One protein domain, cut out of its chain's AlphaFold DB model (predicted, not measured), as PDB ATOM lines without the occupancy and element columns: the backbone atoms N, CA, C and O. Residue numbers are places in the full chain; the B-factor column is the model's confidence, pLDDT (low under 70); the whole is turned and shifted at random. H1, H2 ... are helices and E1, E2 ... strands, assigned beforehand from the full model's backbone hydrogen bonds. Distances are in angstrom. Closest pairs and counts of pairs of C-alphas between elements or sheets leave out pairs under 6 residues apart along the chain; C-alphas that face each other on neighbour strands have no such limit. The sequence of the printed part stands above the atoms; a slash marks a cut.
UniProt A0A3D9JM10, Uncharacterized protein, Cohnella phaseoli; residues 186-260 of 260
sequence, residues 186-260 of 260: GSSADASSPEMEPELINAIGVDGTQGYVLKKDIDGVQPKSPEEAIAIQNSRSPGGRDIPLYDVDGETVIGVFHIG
ATOM      1  N   GLY A 186     250.562 223.574 121.056       90.88
ATOM      2  CA  GLY A 186     251.989 223.925 121.085       90.88
ATOM      3  C   GLY A 186     252.921 222.726 121.246       90.88
ATOM      4  O   GLY A 186     252.486 221.582 121.161       90.88
ATOM      5  N   SER A 187     254.212 222.977 121.464       88.81
ATOM      6  CA  SER A 187     255.185 221.918 121.758       88.81
ATOM      7  C   SER A 187     255.124 221.529 123.234       88.81
ATOM      8  O   SER A 187     255.051 222.401 124.095       88.81
ATOM      9  N   SER A 188     255.220 220.236 123.552       86.94
ATOM     10  CA  SER A 188     255.415 219.797 124.944       86.94
ATOM     11  C   SER A 188     256.781 220.213 125.492       86.94
ATOM     12  O   SER A 188     256.916 220.405 126.693       86.94
ATOM     13  N   ALA A 189     257.780 220.435 124.627       83.12
ATOM     14  CA  ALA A 189     259.097 220.932 125.035       83.12
ATOM     15  C   ALA A 189     259.055 222.357 125.615       83.12
ATOM     16  O   ALA A 189     259.960 222.746 126.348       83.12
ATOM     17  N   ASP A 190     258.001 223.118 125.306       75.81
ATOM     18  CA  ASP A 190     257.776 224.448 125.869       75.81
ATOM     19  C   ASP A 190     257.113 224.363 127.260       75.81
ATOM     20  O   ASP A 190     257.056 225.344 128.005       75.81
ATOM     21  N   ALA A 191     256.606 223.191 127.656       78.00
ATOM     22  CA  ALA A 191     255.938 223.012 128.932       78.00
ATOM     23  C   ALA A 191     256.947 222.831 130.069       78.00
ATOM     24  O   ALA A 191     257.819 221.971 130.033       78.00
ATOM     25  N   SER A 192     256.766 223.605 131.137       68.81
ATOM     26  CA  SER A 192     257.574 223.503 132.360       68.81
ATOM     27  C   SER A 192     257.259 222.270 133.213       68.81
ATOM     28  O   SER A 192     258.005 221.936 134.123       68.81
ATOM     29  N   SER A 193     256.116 221.621 132.992       72.31
ATOM     30  CA  SER A 193     255.726 220.398 133.691       72.31
ATOM     31  C   SER A 193     254.680 219.641 132.872       72.31
ATOM     32  O   SER A 193     253.983 220.270 132.068       72.31
ATOM     33  N   PRO A 194     254.487 218.328 133.111       77.00
ATOM     34  CA  PRO A 194     253.466 217.551 132.410       77.00
ATOM     35  C   PRO A 194     252.065 218.157 132.550       77.00
ATOM     36  O   PRO A 194     251.276 218.141 131.618       77.00
ATOM     37  N   GLU A 195     251.734 218.760 133.693       80.00
ATOM     38  CA  GLU A 195     250.434 219.406 133.934       80.00
ATOM     39  C   GLU A 195     250.215 220.670 133.093       80.00
ATOM     40  O   GLU A 195     249.074 221.042 132.820       80.00
ATOM     41  N   MET A 196     251.304 221.318 132.678       80.38
ATOM     42  CA  MET A 196     251.303 222.581 131.940       80.38
ATOM     43  C   MET A 196     251.442 222.382 130.430       80.38
ATOM     44  O   MET A 196     251.509 223.367 129.700       80.38
ATOM     45  N   GLU A 197     251.492 221.140 129.957       86.44
ATOM     46  CA  GLU A 197     251.477 220.823 128.532       86.44
ATOM     47  C   GLU A 197     250.181 221.287 127.850       86.44
ATOM     48  O   GLU A 197     249.112 221.301 128.476       86.44
ATOM     49  N   PRO A 198     250.253 221.662 126.561       90.62
ATOM     50  CA  PRO A 198     249.064 221.989 125.796       90.62
ATOM     51  C   PRO A 198     248.175 220.751 125.614       90.62
ATOM     52  O   PRO A 198     248.638 219.613 125.657       90.62
ATOM     53  N   GLU A 199     246.880 220.967 125.384       92.50
ATOM     54  CA  GLU A 199     245.951 219.870 125.081       92.50
ATOM     55  C   GLU A 199     246.253 219.215 123.726       92.50
ATOM     56  O   GLU A 199     246.060 218.007 123.568       92.50
ATOM     57  N   LEU A 200     246.737 220.014 122.772       95.00
ATOM     58  CA  LEU A 200     247.195 219.613 121.445       95.00
ATOM     59  C   LEU A 200     248.719 219.771 121.365       95.00
ATOM     60  O   LEU A 200     249.246 220.883 121.289       95.00
ATOM     61  N   ILE A 201     249.431 218.647 121.380       95.12
ATOM     62  CA  ILE A 201     250.894 218.597 121.403       95.12
ATOM     63  C   ILE A 201     251.414 218.425 119.976       95.12
ATOM     64  O   ILE A 201     250.985 217.521 119.266       95.12
ATOM     65  N   ASN A 202     252.329 219.291 119.549       94.75
ATOM     66  CA  ASN A 202     252.944 219.248 118.222       94.75
ATOM     67  C   ASN A 202     253.642 217.899 117.984       94.75
ATOM     68  O   ASN A 202     254.439 217.453 118.813       94.75
ATOM     69  N   ALA A 203     253.355 217.270 116.848       95.75
ATOM     70  CA  ALA A 203     253.901 215.978 116.464       95.75
ATOM     71  C   ALA A 203     254.092 215.881 114.945       95.75
ATOM     72  O   ALA A 203     253.490 216.620 114.162       95.75
ATOM     73  N   ILE A 204     254.936 214.938 114.532       95.25
ATOM     74  CA  ILE A 204     255.186 214.619 113.126       95.25
ATOM     75  C   ILE A 204     254.637 213.219 112.868       95.25
ATOM     76  O   ILE A 204     255.046 212.265 113.528       95.25
ATOM     77  N   GLY A 205     253.702 213.108 111.928       95.00
ATOM     78  CA  GLY A 205     253.102 211.846 111.519       95.00
ATOM     79  C   GLY A 205     254.090 210.898 110.844       95.00
ATOM     80  O   GLY A 205     255.197 211.275 110.456       95.00
ATOM     81  N   VAL A 206     253.665 209.649 110.662       95.31
ATOM     82  CA  VAL A 206     254.460 208.589 110.011       95.31
ATOM     83  C   VAL A 206     254.854 208.917 108.564       95.31
ATOM     84  O   VAL A 206     255.830 208.385 108.046       95.31
ATOM     85  N   ASP A 207     254.098 209.799 107.919       93.69
ATOM     86  CA  ASP A 207     254.297 210.301 106.559       93.69
ATOM     87  C   ASP A 207     255.109 211.611 106.507       93.69
ATOM     88  O   ASP A 207     255.332 212.155 105.426       93.69
ATOM     89  N   GLY A 208     255.564 212.120 107.658       93.69
ATOM     90  CA  GLY A 208     256.253 213.404 107.778       93.69
ATOM     91  C   GLY A 208     255.318 214.615 107.868       93.69
ATOM     92  O   GLY A 208     255.807 215.743 107.947       93.69
ATOM     93  N   THR A 209     253.996 214.413 107.875       94.62
ATOM     94  CA  THR A 209     253.020 215.497 108.025       94.62
ATOM     95  C   THR A 209     253.110 216.084 109.431       94.62
ATOM     96  O   THR A 209     253.030 215.362 110.422       94.62
ATOM     97  N   GLN A 210     253.280 217.401 109.540       94.75
ATOM     98  CA  GLN A 210     253.248 218.084 110.830       94.75
ATOM     99  C   GLN A 210     251.798 218.308 111.270       94.75
ATOM    100  O   GLN A 210     250.970 218.765 110.483       94.75
ATOM    101  N   GLY A 211     251.508 218.019 112.535       95.88
ATOM    102  CA  GLY A 211     250.187 218.188 113.126       95.88
ATOM    103  C   GLY A 211     250.241 218.183 114.645       95.88
ATOM    104  O   GLY A 211     251.269 218.490 115.248       95.88
ATOM    105  N   TYR A 212     249.128 217.815 115.265       96.88
ATOM    106  CA  TYR A 212     248.985 217.789 116.713       96.88
ATOM    107  C   TYR A 212     248.381 216.473 117.185       96.88
ATOM    108  O   TYR A 212     247.489 215.919 116.554       96.88
ATOM    109  N   VAL A 213     248.830 215.979 118.329       96.56
ATOM    110  CA  VAL A 213     248.236 214.830 119.016       96.56
ATOM    111  C   VAL A 213     247.563 215.301 120.296       96.56
ATOM    112  O   VAL A 213     248.044 216.206 120.977       96.56
ATOM    113  N   LEU A 214     246.427 214.697 120.631       94.81
ATOM    114  CA  LEU A 214     245.731 215.014 121.872       94.81
ATOM    115  C   LEU A 214     246.500 214.424 123.053       94.81
ATOM    116  O   LEU A 214     246.771 213.222 123.090       94.81
ATOM    117  N   LYS A 215     246.775 215.247 124.065       92.19
ATOM    118  CA  LYS A 215     247.477 214.819 125.281       92.19
ATOM    119  C   LYS A 215     246.830 213.594 125.940       92.19
ATOM    120  O   LYS A 215     247.510 212.634 126.280       92.19
ATOM    121  N   LYS A 216     245.496 213.572 126.032       89.75
ATOM    122  CA  LYS A 216     244.730 212.425 126.561       89.75
ATOM    123  C   LYS A 216     244.964 211.119 125.787       89.75
ATOM    124  O   LYS A 216     244.894 210.045 126.381       89.75
ATOM    125  N   ASP A 217     245.254 211.202 124.490       90.38
ATOM    126  CA  ASP A 217     245.486 210.034 123.640       90.38
ATOM    127  C   ASP A 217     246.929 209.521 123.808       90.38
ATOM    128  O   ASP A 217     247.182 208.328 123.623       90.38
ATOM    129  N   ILE A 218     247.863 210.388 124.226       88.38
ATOM    130  CA  ILE A 218     249.236 210.028 124.622       88.38
ATOM    131  C   ILE A 218     249.263 209.425 126.031       88.38
ATOM    132  O   ILE A 218     249.795 208.329 126.223       88.38
ATOM    133  N   ASP A 219     248.653 210.096 127.008       85.06
ATOM    134  CA  ASP A 219     248.628 209.632 128.400       85.06
ATOM    135  C   ASP A 219     247.862 208.304 128.526       85.06
ATOM    136  O   ASP A 219     248.252 207.399 129.269       85.06
ATOM    137  N   GLY A 220     246.803 208.144 127.727       81.69
ATOM    138  CA  GLY A 220     245.947 206.968 127.743       81.69
ATOM    139  C   GLY A 220     245.197 206.810 129.068       81.69
ATOM    140  O   GLY A 220     244.941 207.767 129.799       81.69
ATOM    141  N   VAL A 221     244.802 205.575 129.378       82.44
ATOM    142  CA  VAL A 221     244.097 205.264 130.627       82.44
ATOM    143  C   VAL A 221     245.098 205.214 131.779       82.44
ATOM    144  O   VAL A 221     245.998 204.372 131.783       82.44
ATOM    145  N   GLN A 222     244.919 206.086 132.773       84.19
ATOM    146  CA  GLN A 222     245.694 206.019 134.010       84.19
ATOM    147  C   GLN A 222     245.180 204.884 134.913       84.19
ATOM    148  O   GLN A 222     243.975 204.832 135.187       84.19
ATOM    149  N   PRO A 223     246.060 203.986 135.394       87.69
ATOM    150  CA  PRO A 223     245.668 202.910 136.299       87.69
ATOM    151  C   PRO A 223     245.230 203.458 137.660       87.69
ATOM    152  O   PRO A 223     245.844 204.383 138.193       87.69
ATOM    153  N   LYS A 224     244.199 202.854 138.257       91.50
ATOM    154  CA  LYS A 224     243.695 203.217 139.595       91.50
ATOM    155  C   LYS A 224     244.240 202.315 140.700       91.50
ATOM    156  O   LYS A 224     244.092 202.644 141.876       91.50
ATOM    157  N   SER A 225     244.861 201.193 140.339       93.12
ATOM    158  CA  SER A 225     245.536 200.292 141.273       93.12
ATOM    159  C   SER A 225     246.823 199.700 140.676       93.12
ATOM    160  O   SER A 225     246.982 199.678 139.450       93.12
ATOM    161  N   PRO A 226     247.748 199.194 141.517       91.00
ATOM    162  CA  PRO A 226     248.940 198.486 141.048       91.00
ATOM    163  C   PRO A 226     248.622 197.278 140.156       91.00
ATOM    164  O   PRO A 226     249.318 197.034 139.171       91.00
ATOM    165  N   GLU A 227     247.556 196.535 140.459       93.31
ATOM    166  CA  GLU A 227     247.125 195.372 139.675       93.31
ATOM    167  C   GLU A 227     246.651 195.790 138.276       93.31
ATOM    168  O   GLU A 227     247.009 195.156 137.281       93.31
ATOM    169  N   GLU A 228     245.899 196.892 138.184       92.00
ATOM    170  CA  GLU A 228     245.464 197.462 136.907       92.00
ATOM    171  C   GLU A 228     246.657 197.987 136.094       92.00
ATOM    172  O   GLU A 228     246.716 197.779 134.883       92.00
ATOM    173  N   ALA A 229     247.660 198.582 136.750       88.81
ATOM    174  CA  ALA A 229     248.881 199.039 136.088       88.81
ATOM    175  C   ALA A 229     249.644 197.886 135.412       88.81
ATOM    176  O   ALA A 229     250.087 198.025 134.270       88.81
ATOM    177  N   ILE A 230     249.748 196.731 136.079       90.88
ATOM    178  CA  ILE A 230     250.382 195.528 135.517       90.88
ATOM    179  C   ILE A 230     249.561 194.983 134.342       90.88
ATOM    180  O   ILE A 230     250.129 194.621 133.311       90.88
ATOM    181  N   ALA A 231     248.231 194.957 134.460       89.75
ATOM    182  CA  ALA A 231     247.352 194.513 133.378       89.75
ATOM    183  C   ALA A 231     247.460 195.418 132.134       89.75
ATOM    184  O   ALA A 231     247.549 194.919 131.008       89.75
ATOM    185  N   ILE A 232     247.520 196.740 132.324       87.06
ATOM    186  CA  ILE A 232     247.738 197.704 131.236       87.06
ATOM    187  C   ILE A 232     249.119 197.494 130.611       87.06
ATOM    188  O   ILE A 232     249.229 197.432 129.392       87.06
ATOM    189  N   GLN A 233     250.171 197.334 131.415       86.62
ATOM    190  CA  GLN A 233     251.522 197.136 130.889       86.62
ATOM    191  C   GLN A 233     251.640 195.837 130.076       86.62
ATOM    192  O   GLN A 233     252.231 195.849 129.000       86.62
ATOM    193  N   ASN A 234     251.043 194.742 130.551       87.81
ATOM    194  CA  ASN A 234     251.085 193.439 129.877       87.81
ATOM    195  C   ASN A 234     250.211 193.371 128.615       87.81
ATOM    196  O   ASN A 234     250.428 192.503 127.774       87.81
ATOM    197  N   SER A 235     249.209 194.245 128.493       84.88
ATOM    198  CA  SER A 235     248.329 194.311 127.317       84.88
ATOM    199  C   SER A 235     248.838 195.252 126.223       84.88
ATOM    200  O   SER A 235     248.301 195.238 125.114       84.88
ATOM    201  N   ARG A 236     249.878 196.054 126.494       83.06
ATOM    202  CA  ARG A 236     250.498 196.923 125.487       83.06
ATOM    203  C   ARG A 236     251.207 196.090 124.422       83.06
ATOM    204  O   ARG A 236     251.944 195.156 124.725       83.06
ATOM    205  N   SER A 237     250.998 196.466 123.162       83.56
ATOM    206  CA  SER A 237     251.724 195.877 122.040       83.56
ATOM    207  C   SER A 237     253.217 196.225 122.142       83.56
ATOM    208  O   SER A 237     253.540 197.388 122.393       83.56
ATOM    209  N   PRO A 238     254.137 195.269 121.904       81.94
ATOM    210  CA  PRO A 238     255.576 195.540 121.883       81.94
ATOM    211  C   PRO A 238     255.989 196.542 120.802       81.94
ATOM    212  O   PRO A 238     257.039 197.157 120.915       81.94
ATOM    213  N   GLY A 239     255.185 196.663 119.742       84.06
ATOM    214  CA  GLY A 239     255.426 197.578 118.628       84.06
ATOM    215  C   GLY A 239     254.728 198.924 118.781       84.06
ATOM    216  O   GLY A 239     254.484 199.565 117.772       84.06
ATOM    217  N   GLY A 240     254.324 199.310 119.994       87.62
ATOM    218  CA  GLY A 240     253.672 200.594 120.219       87.62
ATOM    219  C   GLY A 240     252.199 200.649 119.820       87.62
ATOM    220  O   GLY A 240     251.513 199.627 119.708       87.62
ATOM    221  N   ARG A 241     251.688 201.869 119.653       89.06
ATOM    222  CA  ARG A 241     250.324 202.158 119.206       89.06
ATOM    223  C   ARG A 241     250.282 203.379 118.295       89.06
ATOM    224  O   ARG A 241     251.109 204.281 118.398       89.06
ATOM    225  N   ASP A 242     249.245 203.419 117.476       93.25
ATOM    226  CA  ASP A 242     248.946 204.544 116.603       93.25
ATOM    227  C   ASP A 242     247.991 205.517 117.300       93.25
ATOM    228  O   ASP A 242     247.000 205.114 117.917       93.25
ATOM    229  N   ILE A 243     248.300 206.805 117.199       94.50
ATOM    230  CA  ILE A 243     247.510 207.920 117.712       94.50
ATOM    231  C   ILE A 243     247.085 208.778 116.513       94.50
ATOM    232  O   ILE A 243     247.921 209.066 115.652       94.50
ATOM    233  N   PRO A 244     245.814 209.203 116.413       95.88
ATOM    234  CA  PRO A 244     245.398 210.108 115.349       95.88
ATOM    235  C   PRO A 244     246.173 211.429 115.414       95.88
ATOM    236  O   PRO A 244     246.319 212.023 116.485       95.88
ATOM    237  N   LEU A 245     246.656 211.891 114.263       97.38
ATOM    238  CA  LEU A 245     247.257 213.211 114.107       97.38
ATOM    239  C   LEU A 245     246.172 214.183 113.631       97.38
ATOM    240  O   LEU A 245     245.534 213.938 112.606       97.38
ATOM    241  N   TYR A 246     245.976 215.270 114.361       97.06
ATOM    242  CA  TYR A 246     244.959 216.288 114.127       97.06
ATOM    243  C   TYR A 246     245.560 217.583 113.568       97.06
ATOM    244  O   TYR A 246     246.738 217.884 113.778       97.06
ATOM    245  N   ASP A 247     244.736 218.371 112.884       95.81
ATOM    246  CA  ASP A 247     245.015 219.776 112.588       95.81
ATOM    247  C   ASP A 247     244.880 220.641 113.862       95.81
ATOM    248  O   ASP A 247     244.440 220.182 114.923       95.81
ATOM    249  N   VAL A 248     245.234 221.924 113.773       92.81
ATOM    250  CA  VAL A 248     245.172 222.905 114.871       92.81
ATOM    251  C   VAL A 248     243.762 223.070 115.460       92.81
ATOM    252  O   VAL A 248     243.598 223.519 116.598       92.81
ATOM    253  N   ASP A 249     242.719 222.701 114.715       92.69
ATOM    254  CA  ASP A 249     241.336 222.735 115.191       92.69
ATOM    255  C   ASP A 249     241.002 221.636 116.216       92.69
ATOM    256  O   ASP A 249     239.967 221.740 116.879       92.69
ATOM    257  N   GLY A 250     241.878 220.636 116.378       92.50
ATOM    258  CA  GLY A 250     241.723 219.522 117.316       92.50
ATOM    259  C   GLY A 250     240.623 218.522 116.952       92.50
ATOM    260  O   GLY A 250     240.287 217.668 117.773       92.50
ATOM    261  N   GLU A 251     240.051 218.627 115.752       93.94
ATOM    262  CA  GLU A 251     238.926 217.808 115.279       93.94
ATOM    263  C   GLU A 251     239.257 217.102 113.965       93.94
ATOM    264  O   GLU A 251     238.917 215.931 113.776       93.94
ATOM    265  N   THR A 252     239.929 217.801 113.053       95.31
ATOM    266  CA  THR A 252     240.239 217.298 111.720       95.31
ATOM    267  C   THR A 252     241.434 216.358 111.793       95.31
ATOM    268  O   THR A 252     242.545 216.789 112.079       95.31
ATOM    269  N   VAL A 253     241.224 215.072 111.512       97.00
ATOM    270  CA  VAL A 253     242.309 214.083 111.434       97.00
ATOM    271  C   VAL A 253     243.037 214.231 110.099       97.00
ATOM    272  O   VAL A 253     242.430 214.086 109.038       97.00
ATOM    273  N   ILE A 254     244.340 214.497 110.161       96.38
ATOM    274  CA  ILE A 254     245.222 214.727 109.007       96.38
ATOM    275  C   ILE A 254     246.286 213.638 108.830       96.38
ATOM    276  O   ILE A 254     246.977 213.628 107.817       96.38
ATOM    277  N   GLY A 255     246.415 212.708 109.779       95.81
ATOM    278  CA  GLY A 255     247.374 211.613 109.671       95.81
ATOM    279  C   GLY A 255     247.396 210.701 110.891       95.81
ATOM    280  O   GLY A 255     246.443 210.641 111.671       95.81
ATOM    281  N   VAL A 256     248.514 209.999 111.057       96.50
ATOM    282  CA  VAL A 256     248.758 209.084 112.175       96.50
ATOM    283  C   VAL A 256     250.141 209.350 112.755       96.50
ATOM    284  O   VAL A 256     251.119 209.451 112.016       96.50
ATOM    285  N   PHE A 257     250.215 209.439 114.077       95.38
ATOM    286  CA  PHE A 257     251.440 209.472 114.862       95.38
ATOM    287  C   PHE A 257     251.661 208.104 115.513       95.38
ATOM    288  O   PHE A 257     250.765 207.580 116.168       95.38
ATOM    289  N   HIS A 258     252.845 207.526 115.346       93.56
ATOM    290  CA  HIS A 258     253.184 206.228 115.925       93.56
ATOM    291  C   HIS A 258     254.053 206.411 117.174       93.56
ATOM    292  O   HIS A 258     255.082 207.085 117.110       93.56
ATOM    293  N   ILE A 259     253.657 205.800 118.294       87.75
ATOM    294  CA  ILE A 259     254.423 205.792 119.549       87.75
ATOM    295  C   ILE A 259     254.716 204.351 119.969       87.75
ATOM    296  O   ILE A 259     253.786 203.589 120.226       87.75
ATOM    297  N   GLY A 260     255.991 203.973 120.068       79.31
ATOM    298  CA  GLY A 260     256.432 202.605 120.356       79.31
ATOM    299  C   GLY A 260     257.881 202.530 120.785       79.31
ATOM    300  O   GLY A 260     258.657 203.416 120.366       79.31
TER     301      GLY A 260
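This is residues 186 to 260 of the 260 residues of an uncharacterized protein of Cohnella phaseoli (UniProt A0A3D9JM10). Two small antiparallel hairpins, E1 with E2 and E3 with E4, pack together with their strands crossed and make the body, while a loop of chain reaches out from it and holds helix H2 at its far end. The short helix H1 follows directly on E2 at the base of this loop, and residues 186 to 199, with no named element, wind past the E1 side of the body. The printed part has 75 residues, with two named helices and four named strands in the order E1, E2, H1, H2, E3, E4. The class is mixed, helices and strands. The whole is only just compact, close to loose, with a radius of gyration of the C-alphas of 13.6 A, and it spans 37 by 28 by 20 A.

E3, residues 241 to 246, and E4, residues 253 to 259, form an antiparallel hairpin, with 148 degrees between their directions. N 243 and O 257 are 2.8 A apart, within hydrogen-bond range, and so are N 257 and O 243 at 2.8 A. E1, residues 200 to 204, and E2, residues 210 to 214, form the other antiparallel hairpin, at 139 degrees, with N 201 and O 213 within hydrogen-bond range at 2.8 A. The closest C-alphas of E2 and E3 are those of Tyr 212 and Tyr 246, 5.0 A apart. Those of E1 and E4 are Ile 204 and Phe 257, 6.6 A apart. H1, residues 215 to 219, comes closest to E3 with the C-alphas of Asp 217 and Ile 243, 6.6 A apart. H2, residues 226 to 235, is apart from H1, E1, E2 and E4. In H1 and H2 every O i to N i+4 pair is within hydrogen-bond range.

E1 begins at C-alpha 200, at (247.195, 219.613, 121.445), and is 12.6 A long from first to last C-alpha. E2 is 13.7 A long, and H1 6.2 A. H2 is 14.4 A long and begins at C-alpha 226, at (248.940, 198.486, 141.048). E3 is 15.9 A long. E4 is 16.8 A long and ends at C-alpha 259, at (254.423, 205.792, 119.549).

The two C-alphas farthest apart are those of Thr 209 and Glu 227, 38.0 A. The printed part has no cut and ends at Gly 260, the chain's last residue. No link between named elements is long; those from H1 to H2 and from E3 to E4 are short, with 6 residues each. The mean pLDDT of the printed part is 89.7, and residue 192 alone is under 70.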